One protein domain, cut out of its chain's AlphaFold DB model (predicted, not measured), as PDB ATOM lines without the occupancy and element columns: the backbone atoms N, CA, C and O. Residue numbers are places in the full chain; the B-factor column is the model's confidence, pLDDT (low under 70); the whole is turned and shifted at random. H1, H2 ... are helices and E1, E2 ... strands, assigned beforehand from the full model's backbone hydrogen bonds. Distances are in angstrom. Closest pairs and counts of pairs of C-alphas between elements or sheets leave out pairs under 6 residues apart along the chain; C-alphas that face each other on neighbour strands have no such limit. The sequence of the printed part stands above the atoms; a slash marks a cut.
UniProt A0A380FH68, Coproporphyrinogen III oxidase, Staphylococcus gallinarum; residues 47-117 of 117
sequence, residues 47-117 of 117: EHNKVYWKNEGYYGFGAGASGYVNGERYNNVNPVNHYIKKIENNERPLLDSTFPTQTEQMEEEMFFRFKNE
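Overview. This is residues 47 to 117 of the 117 residues of the protein "Coproporphyrinogen III oxidase" of Staphylococcus gallinarum (UniProt A0A380FH68). A small antiparallel sheet, in the order E1, E2, E3, forms the middle of an elongated body, with H2 at one end and H3 at the other. H1 lies near the last turn of H3. The printed part has 71 residues, class mixed, in the order H1 E1 E2 H2 E3 H3. It is loose, with a radius of gyration of the C-alphas of 14.3 A, and spans 45 by 26 by 17 A.

Arrangement. E1, residues 66 to 69, and E2, residues 72 to 76, form an antiparallel hairpin; N 67 and O 74 are within hydrogen-bond range at 2.9 A. E3, residues 94 to 98, is antiparallel to E2, with N 75 and O 96 at 3.0 A. H2, residues 80 to 88, only grazes the sheet, with residues 82 to 86. H1, residues 47 to 53, and H3, residues 102 to 113, are close but not clearly touching; their closest C-alphas, of Trp 53 and Phe 112, are 5.4 A apart. Every O i to N i+4 pair is within hydrogen-bond range in H2 and H3, 2 of 3 in H1.

Along the chain. E2 measures 12.7 A from first to last C-alpha, H2 12.3 A and H3 16.2 A. H1 begins at C-alpha 47 (139.699, 154.138, 169.316); H3 ends at C-alpha 113 (151.716, 144.117, 167.921).

Size, cuts and confidence. The farthest C-alphas, of Asn 89 and Glu 117, are 46.1 A apart. The printed part has no cut; the link from H1 to E1 is long. Residues 113 to 117 have pLDDT under 70.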
ATOM      1  N   GLU A  47     139.836 155.440 168.648       90.56
ATOM      2  CA  GLU A  47     139.699 154.138 169.316       90.56
ATOM      3  C   GLU A  47     139.341 153.033 168.322       90.56
ATOM      4  O   GLU A  47     139.898 151.943 168.387       90.56
ATOM      5  N   HIS A  48     138.489 153.338 167.340       88.88
ATOM      6  CA  HIS A  48     138.129 152.390 166.290       88.88
ATOM      7  C   HIS A  48     139.359 151.916 165.504       88.88
ATOM      8  O   HIS A  48     139.529 150.720 165.297       88.88
ATOM      9  N   ASN A  49     140.265 152.830 165.139       89.88
ATOM     10  CA  ASN A  49     141.482 152.454 164.413       89.88
ATOM     11  C   ASN A  49     142.420 151.648 165.319       89.88
ATOM     12  O   ASN A  49     143.008 150.665 164.877       89.88
ATOM     13  N   LYS A  50     142.528 152.033 166.598       88.62
ATOM     14  CA  LYS A  50     143.350 151.319 167.582       88.62
ATOM     15  C   LYS A  50     142.888 149.874 167.781       88.62
ATOM     16  O   LYS A  50     143.741 149.008 167.909       88.62
ATOM     17  N   VAL A  51     141.585 149.598 167.754       89.44
ATOM     18  CA  VAL A  51     141.045 148.232 167.887       89.44
ATOM     19  C   VAL A  51     141.575 147.299 166.793       89.44
ATOM     20  O   VAL A  51     142.016 146.195 167.109       89.44
ATOM     21  N   TYR A  52     141.637 147.755 165.534       83.81
ATOM     22  CA  TYR A  52     142.226 146.961 164.448       83.81
ATOM     23  C   TYR A  52     143.706 146.652 164.694       83.81
ATOM     24  O   TYR A  52     144.125 145.505 164.578       83.81
ATOM     25  N   TRP A  53     144.487 147.662 165.086       84.75
ATOM     26  CA  TRP A  53     145.929 147.521 165.322       84.75
ATOM     27  C   TRP A  53     146.289 146.788 166.613       84.75
ATOM     28  O   TRP A  53     147.425 146.358 166.779       84.75
ATOM     29  N   LYS A  54     145.340 146.643 167.537       86.06
ATOM     30  CA  LYS A  54     145.483 145.803 168.730       86.06
ATOM     31  C   LYS A  54     144.957 144.385 168.524       86.06
ATOM     32  O   LYS A  54     144.997 143.602 169.466       86.06
ATOM     33  N   ASN A  55     144.458 144.072 167.325       85.94
ATOM     34  CA  ASN A  55     143.815 142.799 167.014       85.94
ATOM     35  C   ASN A  55     142.668 142.456 167.994       85.94
ATOM     36  O   ASN A  55     142.430 141.300 168.340       85.94
ATOM     37  N   GLU A  56     141.966 143.484 168.478       89.44
ATOM     38  CA  GLU A  56     140.863 143.339 169.426       89.44
ATOM     39  C   GLU A  56     139.542 143.061 168.689       89.44
ATOM     40  O   GLU A  56     139.352 143.426 167.527       89.44
ATOM     41  N   GLY A  57     138.600 142.408 169.373       92.00
ATOM     42  CA  GLY A  57     137.277 142.135 168.816       92.00
ATOM     43  C   GLY A  57     136.414 143.396 168.681       92.00
ATOM     44  O   GLY A  57     136.442 144.280 169.535       92.00
ATOM     45  N   TYR A  58     135.596 143.459 167.630       94.31
ATOM     46  CA  TYR A  58     134.663 144.553 167.354       94.31
ATOM     47  C   TYR A  58     133.421 144.078 166.599       94.31
ATOM     48  O   TYR A  58     133.443 143.113 165.831       94.31
ATOM     49  N   TYR A  59     132.319 144.801 166.787       94.81
ATOM     50  CA  TYR A  59     131.064 144.537 166.091       94.81
ATOM     51  C   TYR A  59     130.947 145.374 164.815       94.81
ATOM     52  O   TYR A  59     131.108 146.594 164.848       94.81
ATOM     53  N   GLY A  60     130.615 144.711 163.708       95.12
ATOM     54  CA  GLY A  60     130.326 145.333 162.423       95.12
ATOM     55  C   GLY A  60     128.828 145.446 162.187       95.12
ATOM     56  O   GLY A  60     128.155 144.437 161.967       95.12
ATOM     57  N   PHE A  61     128.303 146.669 162.186       95.06
ATOM     58  CA  PHE A  61     126.890 146.934 161.918       95.06
ATOM     59  C   PHE A  61     126.705 147.658 160.589       95.06
ATOM     60  O   PHE A  61     127.459 148.567 160.255       95.06
ATOM     61  N   GLY A  62     125.653 147.290 159.861       96.94
ATOM     62  CA  GLY A  62     125.326 147.885 158.571       96.94
ATOM     63  C   GLY A  62     125.796 147.051 157.384       96.94
ATOM     64  O   GLY A  62     126.543 146.076 157.515       96.94
ATOM     65  N   ALA A  63     125.298 147.434 156.211       97.75
ATOM     66  CA  ALA A  63     125.598 146.766 154.956       97.75
ATOM     67  C   ALA A  63     127.088 146.903 154.612       97.75
ATOM     68  O   ALA A  63     127.635 148.004 154.649       97.75
ATOM     69  N   GLY A  64     127.734 145.779 154.301       97.19
ATOM     70  CA  GLY A  64     129.166 145.713 153.998       97.19
ATOM     71  C   GLY A  64     130.105 145.906 155.191       97.19
ATOM     72  O   GLY A  64     131.313 145.973 154.996       97.19
ATOM     73  N   ALA A  65     129.584 146.000 156.418       96.81
ATOM     74  CA  ALA A  65     130.429 146.069 157.604       96.81
ATOM     75  C   ALA A  65     131.071 144.710 157.911       96.81
ATOM     76  O   ALA A  65     130.419 143.669 157.803       96.81
ATOM     77  N   SER A  66     132.323 144.739 158.355       96.25
ATOM     78  CA  SER A  66     133.038 143.577 158.886       96.25
ATOM     79  C   SER A  66     133.024 143.606 160.408       96.25
ATOM     80  O   SER A  66     132.994 144.682 161.005       96.25
ATOM     81  N   GLY A  67     133.069 142.440 161.041       95.56
ATOM     82  CA  GLY A  67     133.238 142.318 162.484       95.56
ATOM     83  C   GLY A  67     134.140 141.151 162.856       95.56
ATOM     84  O   GLY A  67     134.327 140.217 162.074       95.56
ATOM     85  N   TYR A  68     134.681 141.214 164.068       95.06
ATOM     86  CA  TYR A  68     135.488 140.160 164.665       95.06
ATOM     87  C   TYR A  68     135.046 139.937 166.110       95.06
ATOM     88  O   TYR A  68     135.277 140.781 166.970       95.06
ATOM     89  N   VAL A  69     134.350 138.837 166.390       94.62
ATOM     90  CA  VAL A  69     133.757 138.582 167.712       94.62
ATOM     91  C   VAL A  69     133.913 137.110 168.061       94.62
ATOM     92  O   VAL A  69     133.550 136.249 167.269       94.62
ATOM     93  N   ASN A  70     134.420 136.810 169.261       91.69
ATOM     94  CA  ASN A  70     134.581 135.439 169.767       91.69
ATOM     95  C   ASN A  70     135.337 134.503 168.800       91.69
ATOM     96  O   ASN A  70     134.977 133.338 168.651       91.69
ATOM     97  N   GLY A  71     136.362 135.020 168.115       91.12
ATOM     98  CA  GLY A  71     137.132 134.259 167.129       91.12
ATOM     99  C   GLY A  71     136.456 134.110 165.759       91.12
ATOM    100  O   GLY A  71     137.085 133.585 164.848       91.12
ATOM    101  N   GLU A  72     135.220 134.585 165.575       95.44
ATOM    102  CA  GLU A  72     134.546 134.628 164.273       95.44
ATOM    103  C   GLU A  72     134.819 135.968 163.584       95.44
ATOM    104  O   GLU A  72     134.454 137.029 164.100       95.44
ATOM    105  N   ARG A  73     135.406 135.924 162.388       95.75
ATOM    106  CA  ARG A  73     135.422 137.044 161.444       95.75
ATOM    107  C   ARG A  73     134.218 136.918 160.534       95.75
ATOM    108  O   ARG A  73     133.957 135.842 160.010       95.75
ATOM    109  N   TYR A  74     133.483 137.999 160.338       97.31
ATOM    110  CA  TYR A  74     132.305 137.981 159.482       97.31
ATOM    111  C   TYR A  74     132.181 139.258 158.670       97.31
ATOM    112  O   TYR A  74     132.581 140.334 159.118       97.31
ATOM    113  N   ASN A  75     131.568 139.136 157.497       98.12
ATOM    114  CA  ASN A  75     131.198 140.264 156.657       98.12
ATOM    115  C   ASN A  75     129.687 140.300 156.480       98.12
ATOM    116  O   ASN A  75     129.055 139.281 156.196       98.12
ATOM    117  N   ASN A  76     129.097 141.481 156.614       98.12
ATOM    118  CA  ASN A  76     127.696 141.688 156.297       98.12
ATOM    119  C   ASN A  76     127.501 141.839 154.783       98.12
ATOM    120  O   ASN A  76     128.375 142.317 154.059       98.12
ATOM    121  N   VAL A  77     126.315 141.488 154.289       98.00
ATOM    122  CA  VAL A  77     125.954 141.661 152.877       98.00
ATOM    123  C   VAL A  77     126.104 143.123 152.441       98.00
ATOM    124  O   VAL A  77     125.642 144.041 153.116       98.00
ATOM    125  N   ASN A  78     126.751 143.334 151.291       97.19
ATOM    126  CA  ASN A  78     127.058 144.671 150.768       97.19
ATOM    127  C   ASN A  78     125.825 145.460 150.292       97.19
ATOM    128  O   ASN A  78     125.734 146.650 150.597       97.19
ATOM    129  N   PRO A  79     124.869 144.878 149.532       97.75
ATOM    130  CA  PRO A  79     123.736 145.656 149.045       97.75
ATOM    131  C   PRO A  79     122.816 146.053 150.201       97.75
ATOM    132  O   PRO A  79     122.246 145.187 150.866       97.75
ATOM    133  N   VAL A  80     122.617 147.359 150.395       97.88
ATOM    134  CA  VAL A  80     121.801 147.916 151.491       97.88
ATOM    135  C   VAL A  80     120.404 147.289 151.539       97.88
ATOM    136  O   VAL A  80     119.960 146.860 152.599       97.88
ATOM    137  N   ASN A  81     119.746 147.130 150.387       97.94
ATOM    138  CA  ASN A  81     118.421 146.506 150.317       97.94
ATOM    139  C   ASN A  81     118.429 145.043 150.791       97.94
ATOM    140  O   ASN A  81     117.471 144.589 151.408       97.94
ATOM    141  N   HIS A  82     119.502 144.293 150.514       97.81
ATOM    142  CA  HIS A  82     119.620 142.902 150.960       97.81
ATOM    143  C   HIS A  82     119.894 142.829 152.463       97.81
ATOM    144  O   HIS A  82     119.333 141.970 153.138       97.81
ATOM    145  N   TYR A  83     120.722 143.741 152.981       98.25
ATOM    146  CA  TYR A  83     120.983 143.868 154.413       98.25
ATOM    147  C   TYR A  83     119.685 144.133 155.179       98.25
ATOM    148  O   TYR A  83     119.348 143.378 156.087       98.25
ATOM    149  N   ILE A  84     118.928 145.154 154.759       98.00
ATOM    150  CA  ILE A  84     117.655 145.536 155.384       98.00
ATOM    151  C   ILE A  84     116.678 144.361 155.355       98.00
ATOM    152  O   ILE A  84     116.165 143.980 156.401       98.00
ATOM    153  N   LYS A  85     116.501 143.718 154.195       98.12
ATOM    154  CA  LYS A  85     115.586 142.580 154.054       98.12
ATOM    155  C   LYS A  85     115.919 141.427 155.008       98.12
ATOM    156  O   LYS A  85     115.015 140.819 155.570       98.12
ATOM    157  N   LYS A  86     117.205 141.110 155.197       97.88
ATOM    158  CA  LYS A  86     117.624 140.067 156.148       97.88
ATOM    159  C   LYS A  86     117.293 140.452 157.589       97.88
ATOM    160  O   LYS A  86     116.730 139.636 158.308       97.88
ATOM    161  N   ILE A  87     117.572 141.696 157.977       97.38
ATOM    162  CA  ILE A  87     117.228 142.210 159.309       97.38
ATOM    163  C   ILE A  87     115.714 142.164 159.552       97.38
ATOM    164  O   ILE A  87     115.287 141.668 160.591       97.38
ATOM    165  N   GLU A  88     114.902 142.617 158.594       97.88
ATOM    166  CA  GLU A  88     113.433 142.585 158.686       97.88
ATOM    167  C   GLU A  88     112.883 141.157 158.830       97.88
ATOM    168  O   GLU A  88     111.886 140.937 159.514       97.88
ATOM    169  N   ASN A  89     113.573 140.173 158.250       97.62
ATOM    170  CA  ASN A  89     113.251 138.754 158.378       97.62
ATOM    171  C   ASN A  89     113.794 138.095 159.665       97.62
ATOM    172  O   ASN A  89     113.659 136.883 159.819       97.62
ATOM    173  N   ASN A  90     114.404 138.849 160.590       97.25
ATOM    174  CA  ASN A  90     115.130 138.324 161.758       97.25
ATOM    175  C   ASN A  90     116.277 137.351 161.401       97.25
ATOM    176  O   ASN A  90     116.617 136.454 162.172       97.25
ATOM    177  N   GLU A  91     116.902 137.532 160.237       96.94
ATOM    178  CA  GLU A  91     118.088 136.790 159.814       96.94
ATOM    179  C   GLU A  91     119.365 137.598 160.081       96.94
ATOM    180  O   GLU A  91     119.408 138.818 159.893       96.94
ATOM    181  N   ARG A  92     120.468 136.916 160.425       94.88
ATOM    182  CA  ARG A  92     121.787 137.565 160.469       94.88
ATOM    183  C   ARG A  92     122.200 137.955 159.037       94.88
ATOM    184  O   ARG A  92     122.193 137.091 158.153       94.88
ATOM    185  N   PRO A  93     122.585 139.217 158.773       97.00
ATOM    186  CA  PRO A  93     122.842 139.715 157.425       97.00
ATOM    187  C   PRO A  93     124.233 139.332 156.897       97.00
ATOM    188  O   PRO A  93     124.920 140.179 156.337       97.00
ATOM    189  N   LEU A  94     124.656 138.077 157.067       96.88
ATOM    190  CA  LEU A  94     125.991 137.610 156.687       96.88
ATOM    191  C   LEU A  94     126.136 137.391 155.181       96.88
ATOM    192  O   LEU A  94     125.259 136.811 154.535       96.88
ATOM    193  N   LEU A  95     127.276 137.825 154.655       97.44
ATOM    194  CA  LEU A  95     127.819 137.409 153.370       97.44
ATOM    195  C   LEU A  95     128.667 136.145 153.541       97.44
ATOM    196  O   LEU A  95     128.437 135.155 152.854       97.44
ATOM    197  N   ASP A  96     129.612 136.192 154.477       97.31
ATOM    198  CA  ASP A  96     130.508 135.098 154.834       97.31
ATOM    199  C   ASP A  96     130.950 135.219 156.302       97.31
ATOM    200  O   ASP A  96     130.787 136.268 156.942       97.31
ATOM    201  N   SER A  97     131.472 134.117 156.839       97.38
ATOM    202  CA  SER A  97     132.232 134.122 158.081       97.38
ATOM    203  C   SER A  97     133.308 133.040 158.101       97.38
ATOM    204  O   SER A  97     133.210 132.017 157.419       97.38
ATOM    205  N   THR A  98     134.366 133.293 158.866       96.75
ATOM    206  CA  THR A  98     135.520 132.413 159.041       96.75
ATOM    207  C   THR A  98     135.992 132.427 160.490       96.75
ATOM    208  O   THR A  98     135.751 133.372 161.241       96.75
ATOM    209  N   PHE A  99     136.690 131.367 160.884       96.50
ATOM    210  CA  PHE A  99     137.374 131.275 162.168       96.50
ATOM    211  C   PHE A  99     138.866 131.125 161.876       96.50
ATOM    212  O   PHE A  99     139.253 130.070 161.366       96.50
ATOM    213  N   PRO A 100     139.692 132.153 162.139       92.62
ATOM    214  CA  PRO A 100     141.128 132.052 161.940       92.62
ATOM    215  C   PRO A 100     141.700 130.900 162.762       92.62
ATOM    216  O   PRO A 100     141.372 130.726 163.941       92.62
ATOM    217  N   THR A 101     142.569 130.120 162.140       94.69
ATOM    218  CA  THR A 101     143.350 129.071 162.790       94.69
ATOM    219  C   THR A 101     144.292 129.661 163.836       94.69
ATOM    220  O   THR A 101     144.600 130.852 163.833       94.69
ATOM    221  N   GLN A 102     144.801 128.816 164.731       92.69
ATOM    222  CA  GLN A 102     145.780 129.254 165.727       92.69
ATOM    223  C   GLN A 102     147.030 129.863 165.074       92.69
ATOM    224  O   GLN A 102     147.538 130.868 165.559       92.69
ATOM    225  N   THR A 103     147.494 129.291 163.958       94.75
ATOM    226  CA  THR A 103     148.635 129.822 163.203       94.75
ATOM    227  C   THR A 103     148.341 131.218 162.662       94.75
ATOM    228  O   THR A 103     149.129 132.124 162.903       94.75
ATOM    229  N   GLU A 104     147.190 131.420 162.014       92.50
ATOM    230  CA  GLU A 104     146.796 132.736 161.489       92.50
ATOM    231  C   GLU A 104     146.684 133.778 162.610       92.50
ATOM    232  O   GLU A 104     147.178 134.892 162.466       92.50
ATOM    233  N   GLN A 105     146.121 133.412 163.767       90.06
ATOM    234  CA  GLN A 105     146.047 134.317 164.922       90.06
ATOM    235  C   GLN A 105     147.438 134.707 165.441       90.06
ATOM    236  O   GLN A 105     147.664 135.862 165.797       90.06
ATOM    237  N   MET A 106     148.380 133.759 165.484       90.69
ATOM    238  CA  MET A 106     149.762 134.025 165.897       90.69
ATOM    239  C   MET A 106     150.493 134.929 164.898       90.69
ATOM    240  O   MET A 106     151.232 135.822 165.311       90.69
ATOM    241  N   GLU A 107     150.292 134.703 163.600       91.06
ATOM    242  CA  GLU A 107     150.851 135.540 162.537       91.06
ATOM    243  C   GLU A 107     150.316 136.972 162.631       91.06
ATOM    244  O   GLU A 107     151.099 137.922 162.655       91.06
ATOM    245  N   GLU A 108     148.998 137.134 162.756       88.25
ATOM    246  CA  GLU A 108     148.350 138.436 162.921       88.25
ATOM    247  C   GLU A 108     148.866 139.180 164.157       88.25
ATOM    248  O   GLU A 108     149.206 140.359 164.067       88.25
ATOM    249  N   GLU A 109     148.994 138.494 165.294       86.81
ATOM    250  CA  GLU A 109     149.524 139.092 166.521       86.81
ATOM    251  C   GLU A 109     150.955 139.614 166.330       86.81
ATOM    252  O   GLU A 109     151.277 140.723 166.764       86.81
ATOM    253  N   MET A 110     151.808 138.859 165.625       86.50
ATOM    254  CA  MET A 110     153.154 139.321 165.286       86.50
ATOM    255  C   MET A 110     153.120 140.560 164.386       86.50
ATOM    256  O   MET A 110     153.843 141.520 164.647       86.50
ATOM    257  N   PHE A 111     152.282 140.577 163.347       83.19
ATOM    258  CA  PHE A 111     152.200 141.718 162.430       83.19
ATOM    259  C   PHE A 111     151.678 142.989 163.104       83.19
ATOM    260  O   PHE A 111     152.227 144.071 162.882       83.19
ATOM    261  N   PHE A 112     150.630 142.873 163.921       79.44
ATOM    262  CA  PHE A 112     149.954 144.032 164.497       79.44
ATOM    263  C   PHE A 112     150.652 144.569 165.752       79.44
ATOM    264  O   PHE A 112     150.711 145.785 165.948       79.44
ATOM    265  N   ARG A 113     151.232 143.703 166.594       69.00
ATOM    266  CA  ARG A 113     151.716 144.117 167.921       69.00
ATOM    267  C   ARG A 113     153.170 144.576 167.969       69.00
ATOM    268  O   ARG A 113     153.486 145.418 168.802       69.00
ATOM    269  N   PHE A 114     154.024 144.152 167.032       58.25
ATOM    270  CA  PHE A 114     155.418 144.628 166.926       58.25
ATOM    271  C   PHE A 114     155.562 146.127 166.595       58.25
ATOM    272  O   PHE A 114     156.676 146.638 166.511       58.25
ATOM    273  N   LYS A 115     154.455 146.840 166.359       55.19
ATOM    274  CA  LYS A 115     154.436 148.256 165.962       55.19
ATOM    275  C   LYS A 115     153.866 149.200 167.027       55.19
ATOM    276  O   LYS A 115     153.804 150.396 166.769       55.19
ATOM    277  N   ASN A 116     153.455 148.673 168.186       47.69
ATOM    278  CA  ASN A 116     152.857 149.442 169.288       47.69
ATOM    279  C   ASN A 116     153.810 149.662 170.489       47.69
ATOM    280  O   ASN A 116     153.355 150.144 171.528       47.69
ATOM    281  N   GLU A 117     155.096 149.311 170.359       40.09
ATOM    282  CA  GLU A 117     156.187 149.645 171.300       40.09
ATOM    283  C   GLU A 117     157.064 150.771 170.736       40.09
ATOM    284  O   GLU A 117     157.445 151.664 171.528       40.09
TER     285      GLU A 117